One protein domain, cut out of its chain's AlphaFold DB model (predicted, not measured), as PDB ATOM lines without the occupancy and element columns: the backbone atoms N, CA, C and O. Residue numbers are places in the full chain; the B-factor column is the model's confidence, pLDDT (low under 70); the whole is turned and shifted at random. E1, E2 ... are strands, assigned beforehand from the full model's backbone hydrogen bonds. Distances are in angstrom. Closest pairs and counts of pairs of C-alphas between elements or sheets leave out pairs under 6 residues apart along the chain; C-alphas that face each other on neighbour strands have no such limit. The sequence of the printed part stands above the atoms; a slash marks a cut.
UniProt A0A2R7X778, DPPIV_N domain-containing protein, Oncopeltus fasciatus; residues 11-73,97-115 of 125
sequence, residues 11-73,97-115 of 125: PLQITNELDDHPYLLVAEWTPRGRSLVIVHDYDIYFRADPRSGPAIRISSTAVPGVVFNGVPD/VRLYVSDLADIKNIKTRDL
ATOM      1  N   PRO A  11     109.633  81.856  46.129       71.38
ATOM      2  CA  PRO A  11     109.859  81.108  44.903       71.38
ATOM      3  C   PRO A  11     108.776  80.035  44.738       71.38
ATOM      4  O   PRO A  11     108.535  79.221  45.636       71.38
ATOM      5  N   LEU A  12     108.121  80.019  43.575       73.75
ATOM      6  CA  LEU A  12     107.194  78.954  43.196       73.75
ATOM      7  C   LEU A  12     107.990  77.736  42.729       73.75
ATOM      8  O   LEU A  12     108.312  77.592  41.556       73.75
ATOM      9  N   GLN A  13     108.320  76.865  43.677       74.81
ATOM     10  CA  GLN A  13     109.003  75.603  43.402       74.81
ATOM     11  C   GLN A  13     107.998  74.524  42.983       74.81
ATOM     12  O   GLN A  13     107.132  74.126  43.769       74.81
ATOM     13  N   ILE A  14     108.101  74.063  41.736       76.38
ATOM     14  CA  ILE A  14     107.301  72.944  41.218       76.38
ATOM     15  C   ILE A  14     107.875  71.626  41.734       76.38
ATOM     16  O   ILE A  14     107.154  70.818  42.318       76.38
ATOM     17  N   THR A  15     109.182  71.443  41.560       71.50
ATOM     18  CA  THR A  15     109.943  70.262  41.967       71.50
ATOM     19  C   THR A  15     110.820  70.578  43.183       71.50
ATOM     20  O   THR A  15     110.890  71.713  43.652       71.50
ATOM     21  N   ASN A  16     111.491  69.554  43.719       66.06
ATOM     22  CA  ASN A  16     112.491  69.718  44.782       66.06
ATOM     23  C   ASN A  16     113.818  70.310  44.277       66.06
ATOM     24  O   ASN A  16     114.750  70.478  45.064       66.06
ATOM     25  N   GLU A  17     113.932  70.579  42.979       65.12
ATOM     26  CA  GLU A  17     115.142  71.122  42.378       65.12
ATOM     27  C   GLU A  17     115.130  72.638  42.583       65.12
ATOM     28  O   GLU A  17     114.321  73.369  42.020       65.12
ATOM     29  N   LEU A  18     115.980  73.090  43.510       54.75
ATOM     30  CA  LEU A  18     115.943  74.435  44.088       54.75
ATOM     31  C   LEU A  18     116.339  75.561  43.122       54.75
ATOM     32  O   LEU A  18     115.997  76.709  43.408       54.75
ATOM     33  N   ASP A  19     117.008  75.237  42.014       56.00
ATOM     34  CA  ASP A  19     117.631  76.211  41.108       56.00
ATOM     35  C   ASP A  19     116.948  76.335  39.743       56.00
ATOM     36  O   ASP A  19     117.358  77.170  38.937       56.00
ATOM     37  N   ASP A  20     115.894  75.557  39.484       63.03
ATOM     38  CA  ASP A  20     115.121  75.723  38.260       63.03
ATOM     39  C   ASP A  20     113.926  76.636  38.554       63.03
ATOM     40  O   ASP A  20     113.058  76.344  39.384       63.03
ATOM     41  N   HIS A  21     113.907  77.800  37.913       67.56
ATOM     42  CA  HIS A  21     112.726  78.654  37.836       67.56
ATOM     43  C   HIS A  21     112.041  78.344  36.509       67.56
ATOM     44  O   HIS A  21     112.262  79.069  35.534       67.56
ATOM     45  N   PRO A  22     111.254  77.256  36.431       74.62
ATOM     46  CA  PRO A  22     110.719  76.823  35.162       74.62
ATOM     47  C   PRO A  22     109.759  77.865  34.595       74.62
ATOM     48  O   PRO A  22     109.050  78.564  35.329       74.62
ATOM     49  N   TYR A  23     109.690  77.923  33.268       77.62
ATOM     50  CA  TYR A  23     108.650  78.679  32.589       77.62
ATOM     51  C   TYR A  23     107.295  78.036  32.887       77.62
ATOM     52  O   TYR A  23     106.996  76.924  32.453       77.62
ATOM     53  N   LEU A  24     106.477  78.741  33.665       81.31
ATOM     54  CA  LEU A  24     105.122  78.314  33.985       81.31
ATOM     55  C   LEU A  24     104.182  78.769  32.875       81.31
ATOM     56  O   LEU A  24     104.196  79.939  32.494       81.31
ATOM     57  N   LEU A  25     103.341  77.856  32.394       81.62
ATOM     58  CA  LEU A  25     102.293  78.193  31.431       81.62
ATOM     59  C   LEU A  25     101.151  78.936  32.129       81.62
ATOM     60  O   LEU A  25     100.654  79.938  31.630       81.62
ATOM     61  N   VAL A  26     100.768  78.464  33.319       83.62
ATOM     62  CA  VAL A  26      99.729  79.069  34.165       83.62
ATOM     63  C   VAL A  26     100.146  78.966  35.623       83.62
ATOM     64  O   VAL A  26     100.656  77.931  36.043       83.62
ATOM     65  N   ALA A  27      99.878  80.009  36.407       85.75
ATOM     66  CA  ALA A  27      99.904  79.968  37.863       85.75
ATOM     67  C   ALA A  27      98.753  80.824  38.404       85.75
ATOM     68  O   ALA A  27      98.774  82.049  38.285       85.75
ATOM     69  N   GLU A  28      97.748  80.182  38.997       86.38
ATOM     70  CA  GLU A  28      96.533  80.850  39.463       86.38
ATOM     71  C   GLU A  28      96.180  80.437  40.893       86.38
ATOM     72  O   GLU A  28      96.419  79.306  41.324       86.38
ATOM     73  N   TRP A  29      95.591  81.364  41.645       83.56
ATOM     74  CA  TRP A  29      95.014  81.067  42.949       83.56
ATOM     75  C   TRP A  29      93.726  80.271  42.807       83.56
ATOM     76  O   TRP A  29      92.869  80.572  41.984       83.56
ATOM     77  N   THR A  30      93.529  79.308  43.699       79.62
ATOM     78  CA  THR A  30      92.219  78.679  43.848       79.62
ATOM     79  C   THR A  30      91.173  79.728  44.258       79.62
ATOM     80  O   THR A  30      91.479  80.552  45.126       79.62
ATOM     81  N   PRO A  31      89.917  79.657  43.766       77.62
ATOM     82  CA  PRO A  31      88.870  80.648  44.062       77.62
ATOM     83  C   PRO A  31      88.586  80.857  45.556       77.62
ATOM     84  O   PRO A  31      88.014  81.870  45.960       77.62
ATOM     85  N   ARG A  32      88.936  79.872  46.390       77.94
ATOM     86  CA  ARG A  32      88.832  79.933  47.846       77.94
ATOM     87  C   ARG A  32      90.120  79.416  48.469       77.94
ATOM     88  O   ARG A  32      90.563  78.325  48.137       77.94
ATOM     89  N   GLY A  33      90.660  80.162  49.427       79.25
ATOM     90  CA  GLY A  33      91.836  79.760  50.195       79.25
ATOM     91  C   GLY A  33      93.121  80.429  49.718       79.25
ATOM     92  O   GLY A  33      93.104  81.545  49.206       79.25
ATOM     93  N   ARG A  34      94.245  79.758  49.969       82.88
ATOM     94  CA  ARG A  34      95.600  80.227  49.642       82.88
ATOM     95  C   ARG A  34      96.350  79.197  48.807       82.88
ATOM     96  O   ARG A  34      97.565  79.126  48.878       82.88
ATOM     97  N   SER A  35      95.634  78.358  48.074       86.69
ATOM     98  CA  SER A  35      96.256  77.328  47.257       86.69
ATOM     99  C   SER A  35      96.474  77.838  45.839       86.69
ATOM    100  O   SER A  35      95.808  78.772  45.392       86.69
ATOM    101  N   LEU A  36      97.430  77.233  45.150       86.31
ATOM    102  CA  LEU A  36      97.791  77.551  43.779       86.31
ATOM    103  C   LEU A  36      97.610  76.317  42.904       86.31
ATOM    104  O   LEU A  36      97.966  75.203  43.298       86.31
ATOM    105  N   VAL A  37      97.087  76.546  41.708       87.38
ATOM    106  CA  VAL A  37      97.118  75.596  40.599       87.38
ATOM    107  C   VAL A  37      98.140  76.110  39.600       87.38
ATOM    108  O   VAL A  37      98.161  77.298  39.276       87.38
ATOM    109  N   ILE A  38      99.021  75.224  39.158       86.81
ATOM    110  CA  ILE A  38     100.135  75.567  38.285       86.81
ATOM    111  C   ILE A  38     100.162  74.588  37.118       86.81
ATOM    112  O   ILE A  38      99.963  73.394  37.325       86.81
ATOM    113  N   VAL A  39     100.416  75.078  35.907       87.50
ATOM    114  CA  VAL A  39     100.638  74.232  34.730       87.50
ATOM    115  C   VAL A  39     102.088  74.362  34.287       87.50
ATOM    116  O   VAL A  39     102.563  75.459  33.984       87.50
ATOM    117  N   HIS A  40     102.780  73.227  34.269       86.25
ATOM    118  CA  HIS A  40     104.191  73.101  33.916       86.25
ATOM    119  C   HIS A  40     104.391  71.840  33.072       86.25
ATOM    120  O   HIS A  40     103.829  70.799  33.408       86.25
ATOM    121  N   ASP A  41     105.151  71.928  31.977       86.69
ATOM    122  CA  ASP A  41     105.315  70.836  31.000       86.69
ATOM    123  C   ASP A  41     103.987  70.173  30.602       86.69
ATOM    124  O   ASP A  41     103.886  68.958  30.433       86.69
ATOM    125  N   TYR A  42     102.943  70.996  30.482       85.00
ATOM    126  CA  TYR A  42     101.581  70.579  30.149       85.00
ATOM    127  C   TYR A  42     100.923  69.609  31.135       85.00
ATOM    128  O   TYR A  42      99.921  68.982  30.797       85.00
ATOM    129  N   ASP A  43     101.441  69.510  32.358       86.94
ATOM    130  CA  ASP A  43     100.793  68.843  33.477       86.94
ATOM    131  C   ASP A  43     100.379  69.827  34.570       86.94
ATOM    132  O   ASP A  43     100.971  70.889  34.763       86.94
ATOM    133  N   ILE A  44      99.336  69.445  35.303       87.81
ATOM    134  CA  ILE A  44      98.742  70.227  36.376       87.81
ATOM    135  C   ILE A  44      99.424  69.857  37.689       87.81
ATOM    136  O   ILE A  44      99.542  68.681  38.043       87.81
ATOM    137  N   TYR A  45      99.800  70.875  38.446       87.31
ATOM    138  CA  TYR A  45     100.374  70.790  39.776       87.31
ATOM    139  C   TYR A  45      99.518  71.593  40.753       87.31
ATOM    140  O   TYR A  45      98.978  72.649  40.422       87.31
ATOM    141  N   PHE A  46      99.404  71.098  41.980       88.38
ATOM    142  CA  PHE A  46      98.676  71.740  43.063       88.38
ATOM    143  C   PHE A  46      99.613  72.067  44.218       88.38
ATOM    144  O   PHE A  46     100.399  71.229  44.658       88.38
ATOM    145  N   ARG A  47      99.483  73.268  44.777       85.81
ATOM    146  CA  ARG A  47     100.235  73.694  45.956       85.81
ATOM    147  C   ARG A  47      99.284  74.266  46.996       85.81
ATOM    148  O   ARG A  47      98.559  75.214  46.724       85.81
ATOM    149  N   ALA A  48      99.295  73.702  48.201       85.25
ATOM    150  CA  ALA A  48      98.338  74.067  49.245       85.25
ATOM    151  C   ALA A  48      98.556  75.489  49.797       85.25
ATOM    152  O   ALA A  48      97.581  76.185  50.076       85.25
ATOM    153  N   ASP A  49      99.817  75.916  49.929       83.38
ATOM    154  CA  ASP A  49     100.219  77.268  50.340       83.38
ATOM    155  C   ASP A  49     101.484  77.694  49.564       83.38
ATOM    156  O   ASP A  49     102.390  76.875  49.371       83.38
ATOM    157  N   PRO A  50     101.629  78.955  49.133       77.94
ATOM    158  CA  PRO A  50     102.803  79.387  48.385       77.94
ATOM    159  C   PRO A  50     104.117  79.265  49.152       77.94
ATOM    160  O   PRO A  50     105.174  79.208  48.537       77.94
ATOM    161  N   ARG A  51     104.072  79.183  50.483       77.81
ATOM    162  CA  ARG A  51     105.232  78.925  51.344       77.81
ATOM    163  C   ARG A  51     105.385  77.458  51.738       77.81
ATOM    164  O   ARG A  51     106.386  77.111  52.354       77.81
ATOM    165  N   SER A  52     104.408  76.605  51.420       74.75
ATOM    166  CA  SER A  52     104.556  75.153  51.597       74.75
ATOM    167  C   SER A  52     105.602  74.589  50.629       74.75
ATOM    168  O   SER A  52     106.074  75.318  49.766       74.75
ATOM    169  N   GLY A  53     106.012  73.332  50.813       74.00
ATOM    170  CA  GLY A  53     107.063  72.685  50.019       74.00
ATOM    171  C   GLY A  53     106.726  72.494  48.524       74.00
ATOM    172  O   GLY A  53     105.953  73.269  47.956       74.00
ATOM    173  N   PRO A  54     107.310  71.486  47.849       81.12
ATOM    174  CA  PRO A  54     107.122  71.291  46.409       81.12
ATOM    175  C   PRO A  54     105.642  71.106  46.047       81.12
ATOM    176  O   PRO A  54     104.835  70.639  46.859       81.12
ATOM    177  N   ALA A  55     105.285  71.459  44.814       84.62
ATOM    178  CA  ALA A  55     103.936  71.243  44.317       84.62
ATOM    179  C   ALA A  55     103.655  69.740  44.119       84.62
ATOM    180  O   ALA A  55     104.527  68.951  43.757       84.62
ATOM    181  N   ILE A  56     102.408  69.333  44.348       87.06
ATOM    182  CA  ILE A  56     101.929  67.969  44.123       87.06
ATOM    183  C   ILE A  56     101.495  67.862  42.666       87.06
ATOM    184  O   ILE A  56     100.612  68.598  42.231       87.06
ATOM    185  N   ARG A  57     102.083  66.936  41.909       87.94
ATOM    186  CA  ARG A  57     101.663  66.658  40.531       87.94
ATOM    187  C   ARG A  57     100.298  65.963  40.523       87.94
ATOM    188  O   ARG A  57     100.123  64.937  41.176       87.94
ATOM    189  N   ILE A  58      99.351  66.528  39.780       86.00
ATOM    190  CA  ILE A  58      97.961  66.067  39.676       86.00
ATOM    191  C   ILE A  58      97.734  65.243  38.409       86.00
ATOM    192  O   ILE A  58      97.027  64.238  38.448       86.00
ATOM    193  N   SER A  59      98.345  65.639  37.293       85.00
ATOM    194  CA  SER A  59      98.304  64.890  36.035       85.00
ATOM    195  C   SER A  59      99.696  64.409  35.638       85.00
ATOM    196  O   SER A  59     100.698  65.031  35.978       85.00
ATOM    197  N   SER A  60      99.765  63.270  34.950       85.19
ATOM    198  CA  SER A  60     101.030  62.667  34.496       85.19
ATOM    199  C   SER A  60     100.968  62.122  33.069       85.19
ATOM    200  O   SER A  60     101.754  61.263  32.678       85.19
ATOM    201  N   THR A  61      99.993  62.602  32.301       82.31
ATOM    202  CA  THR A  61      99.655  62.099  30.965       82.31
ATOM    203  C   THR A  61     100.088  63.042  29.853       82.31
ATOM    204  O   THR A  61      99.822  62.743  28.689       82.31
ATOM    205  N   ALA A  62     100.711  64.176  30.190       82.38
ATOM    206  CA  ALA A  62     101.192  65.128  29.206       82.38
ATOM    207  C   ALA A  62     102.142  64.461  28.207       82.38
ATOM    208  O   ALA A  62     103.057  63.719  28.571       82.38
ATOM    209  N   VAL A  63     101.916  64.757  26.932       80.88
ATOM    210  CA  VAL A  63     102.785  64.358  25.830       80.88
ATOM    211  C   VAL A  63     103.022  65.620  25.010       80.88
ATOM    212  O   VAL A  63     102.062  66.115  24.412       80.88
ATOM    213  N   PRO A  64     104.253  66.160  24.972       74.69
ATOM    214  CA  PRO A  64     104.546  67.390  24.245       74.69
ATOM    215  C   PRO A  64     104.032  67.339  22.802       74.69
ATOM    216  O   PRO A  64     104.326  66.400  22.063       74.69
ATOM    217  N   GLY A  65     103.228  68.331  22.414       69.81
ATOM    218  CA  GLY A  65     102.640  68.418  21.073       69.81
ATOM    219  C   GLY A  65     101.431  67.508  20.814       69.81
ATOM    220  O   GLY A  65     100.899  67.543  19.709       69.81
ATOM    221  N   VAL A  66     100.989  66.703  21.789       74.19
ATOM    222  CA  VAL A  66      99.878  65.744  21.613       74.19
ATOM    223  C   VAL A  66      98.834  65.841  22.723       74.19
ATOM    224  O   VAL A  66      97.643  65.903  22.433       74.19
ATOM    225  N   VAL A  67      99.254  65.833  23.990       72.00
ATOM    226  CA  VAL A  67      98.356  65.859  25.151       72.00
ATOM    227  C   VAL A  67      98.749  67.012  26.057       72.00
ATOM    228  O   VAL A  67      99.847  67.017  26.615       72.00
ATOM    229  N   PHE A  68      97.819  67.950  26.219       76.50
ATOM    230  CA  PHE A  68      97.973  69.152  27.023       76.50
ATOM    231  C   PHE A  68      96.958  69.132  28.171       76.50
ATOM    232  O   PHE A  68      95.755  69.034  27.921       76.50
ATOM    233  N   ASN A  69      97.411  69.210  29.426       81.31
ATOM    234  CA  ASN A  69      96.528  69.289  30.589       81.31
ATOM    235  C   ASN A  69      96.502  70.723  31.138       81.31
ATOM    236  O   ASN A  69      97.539  71.317  31.417       81.31
ATOM    237  N   GLY A  70      95.303  71.276  31.338       74.94
ATOM    238  CA  GLY A  70      95.096  72.565  32.013       74.94
ATOM    239  C   GLY A  70      95.302  73.820  31.155       74.94
ATOM    240  O   GLY A  70      94.767  74.862  31.518       74.94
ATOM    241  N   VAL A  71      95.999  73.724  30.019       77.12
ATOM    242  CA  VAL A  71      96.141  74.803  29.024       77.12
ATOM    243  C   VAL A  71      95.821  74.230  27.643       77.12
ATOM    244  O   VAL A  71      96.418  73.211  27.285       77.12
ATOM    245  N   PRO A  72      94.860  74.803  26.896       65.25
ATOM    246  CA  PRO A  72      94.588  74.372  25.529       65.25
ATOM    247  C   PRO A  72      95.760  74.727  24.606       65.25
ATOM    248  O   PRO A  72      96.570  75.593  24.922       65.25
ATOM    249  N   ASP A  73      95.867  74.062  23.458       64.12
ATOM    250  CA  ASP A  73      96.809  74.510  22.433       64.12
ATOM    251  C   ASP A  73      96.346  75.836  21.790       64.12
ATOM    252  O   ASP A  73      95.181  76.236  21.897       64.12
ATOM    253  N   VAL A  97      91.648  66.421  21.086       43.00
ATOM    254  CA  VAL A  97      91.647  66.990  22.439       43.00
ATOM    255  C   VAL A  97      90.776  66.143  23.365       43.00
ATOM    256  O   VAL A  97      89.623  65.834  23.058       43.00
ATOM    257  N   ARG A  98      91.319  65.776  24.529       50.88
ATOM    258  CA  ARG A  98      90.553  65.202  25.641       50.88
ATOM    259  C   ARG A  98      90.512  66.215  26.771       50.88
ATOM    260  O   ARG A  98      91.540  66.532  27.357       50.88
ATOM    261  N   LEU A  99      89.320  66.716  27.067       49.41
ATOM    262  CA  LEU A  99      89.094  67.594  28.206       49.41
ATOM    263  C   LEU A  99      88.737  66.737  29.419       49.41
ATOM    264  O   LEU A  99      87.861  65.877  29.330       49.41
ATOM    265  N   TYR A 100      89.383  66.988  30.554       53.28
ATOM    266  CA  TYR A 100      89.069  66.323  31.814       53.28
ATOM    267  C   TYR A 100      88.613  67.345  32.854       53.28
ATOM    268  O   TYR A 100      89.177  68.433  32.948       53.28
ATOM    269  N   VAL A 101      87.622  66.984  33.671       49.50
ATOM    270  CA  VAL A 101      87.327  67.709  34.919       49.50
ATOM    271  C   VAL A 101      87.885  66.912  36.078       49.50
ATOM    272  O   VAL A 101      87.520  65.748  36.257       49.50
ATOM    273  N   SER A 102      88.740  67.562  36.860       57.00
ATOM    274  CA  SER A 102      89.317  67.017  38.085       57.00
ATOM    275  C   SER A 102      88.590  67.604  39.289       57.00
ATOM    276  O   SER A 102      88.543  68.825  39.440       57.00
ATOM    277  N   ASP A 103      88.032  66.752  40.146       61.56
ATOM    278  CA  ASP A 103      87.549  67.191  41.458       61.56
ATOM    279  C   ASP A 103      88.741  67.313  42.417       61.56
ATOM    280  O   ASP A 103      89.384  66.318  42.756       61.56
ATOM    281  N   LEU A 104      89.056  68.548  42.815       62.47
ATOM    282  CA  LEU A 104      90.163  68.875  43.719       62.47
ATOM    283  C   LEU A 104      89.720  68.993  45.187       62.47
ATOM    284  O   LEU A 104      90.509  69.428  46.024       62.47
ATOM    285  N   ALA A 105      88.474  68.635  45.524       64.19
ATOM    286  CA  ALA A 105      87.984  68.704  46.901       64.19
ATOM    287  C   ALA A 105      88.745  67.764  47.856       64.19
ATOM    288  O   ALA A 105      88.900  68.088  49.033       64.19
ATOM    289  N   ASP A 106      89.254  66.634  47.352       70.19
ATOM    290  CA  ASP A 106      90.146  65.725  48.078       70.19
ATOM    291  C   ASP A 106      91.451  65.509  47.298       70.19
ATOM    292  O   ASP A 106      91.524  64.706  46.367       70.19
ATOM    293  N   ILE A 107      92.514  66.201  47.722       60.66
ATOM    294  CA  ILE A 107      93.848  66.114  47.105       60.66
ATOM    295  C   ILE A 107      94.413  64.685  47.113       60.66
ATOM    296  O   ILE A 107      95.258  64.359  46.281       60.66
ATOM    297  N   LYS A 108      93.991  63.831  48.055       66.19
ATOM    298  CA  LYS A 108      94.504  62.458  48.169       66.19
ATOM    299  C   LYS A 108      93.787  61.486  47.236       66.19
ATOM    300  O   LYS A 108      94.269  60.371  47.056       66.19
ATOM    301  N   ASN A 109      92.654  61.884  46.662       67.62
ATOM    302  CA  ASN A 109      91.816  61.035  45.823       67.62
ATOM    303  C   ASN A 109      91.221  61.833  44.658       67.62
ATOM    304  O   ASN A 109      90.004  61.984  44.529       67.62
ATOM    305  N   ILE A 110      92.105  62.365  43.817       61.44
ATOM    306  CA  ILE A 110      91.704  63.183  42.677       61.44
ATOM    307  C   ILE A 110      91.078  62.283  41.621       61.44
ATOM    308  O   ILE A 110      91.720  61.385  41.076       61.44
ATOM    309  N   LYS A 111      89.806  62.549  41.327       66.44
ATOM    310  CA  LYS A 111      89.059  61.864  40.278       66.44
ATOM    311  C   LYS A 111      88.969  62.756  39.058       66.44
ATOM    312  O   LYS A 111      88.464  63.875  39.137       66.44
ATOM    313  N   THR A 112      89.412  62.226  37.930       57.03
ATOM    314  CA  THR A 112      89.265  62.834  36.609       57.03
ATOM    315  C   THR A 112      88.102  62.176  35.874       57.03
ATOM    316  O   THR A 112      87.932  60.959  35.929       57.03
ATOM    317  N   ARG A 113      87.286  62.974  35.180       57.06
ATOM    318  CA  ARG A 113      86.262  62.471  34.250       57.06
ATOM    319  C   ARG A 113      86.436  63.092  32.874       57.06
ATOM    320  O   ARG A 113      86.640  64.303  32.784       57.06
ATOM    321  N   ASP A 114      86.275  62.281  31.835       56.38
ATOM    322  CA  ASP A 114      86.251  62.753  30.453       56.38
ATOM    323  C   ASP A 114      85.038  63.666  30.255       56.38
ATOM    324  O   ASP A 114      83.887  63.293  30.525       56.38
ATOM    325  N   LEU A 115      85.283  64.876  29.768       44.09
ATOM    326  CA  LEU A 115      84.235  65.715  29.221       44.09
ATOM    327  C   LEU A 115      83.962  65.254  27.799       44.09
ATOM    328  O   LEU A 115      84.749  65.476  26.882       44.09
TER     329      LEU A 115
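Overview. This is residues 11 to 73 and 97 to 115 of the 125 residues of the protein "DPPIV_N domain-containing protein" of Oncopeltus fasciatus (UniProt A0A2R7X778). With little regular structure, a small three-strand sheet, E1 - E2 - E3, stands near the middle among long loops, and a two-strand hairpin, E4 and E5, lies off to one side. The printed part has 82 residues, no named helix and five strands in chain order E1 to E5, 24 residues: all strand, both sheets antiparallel. It is compact, radius of gyration of the C-alphas 12.6 A, spans 33 by 28 by 19 A.

Along the chain. Find C-alpha 26 at (99.729, 79.069, 34.165), where E1, residues 26 to 29, begins its 10.2 A. E2, residues 36 to 40, runs 12.6 A; E3, 43 to 47, 13.4 A; E4, 99 to 103, 13.3 A. E5, 111 to 115, runs 12.7 A to C-alpha 115 at (84.235, 65.715, 29.221).

Arrangement. E1, E2 and E3 form a meander, two successive antiparallel hairpins; find N 28 and O 37, 2.9 A, and N 38 and O 45, 2.9 A, within hydrogen-bond range. In hairpin E4 and E5, N 115 and O 99, 2.8 A, are too. E3 and E4 are apart.

Size, cuts and confidence. Residues 74 to 96 are cut out; C-alphas 73 and 97 are 9.1 A apart. Of the links printed whole, none is long. In this model 27 printed residues have pLDDT under 70, among them 107 to 115.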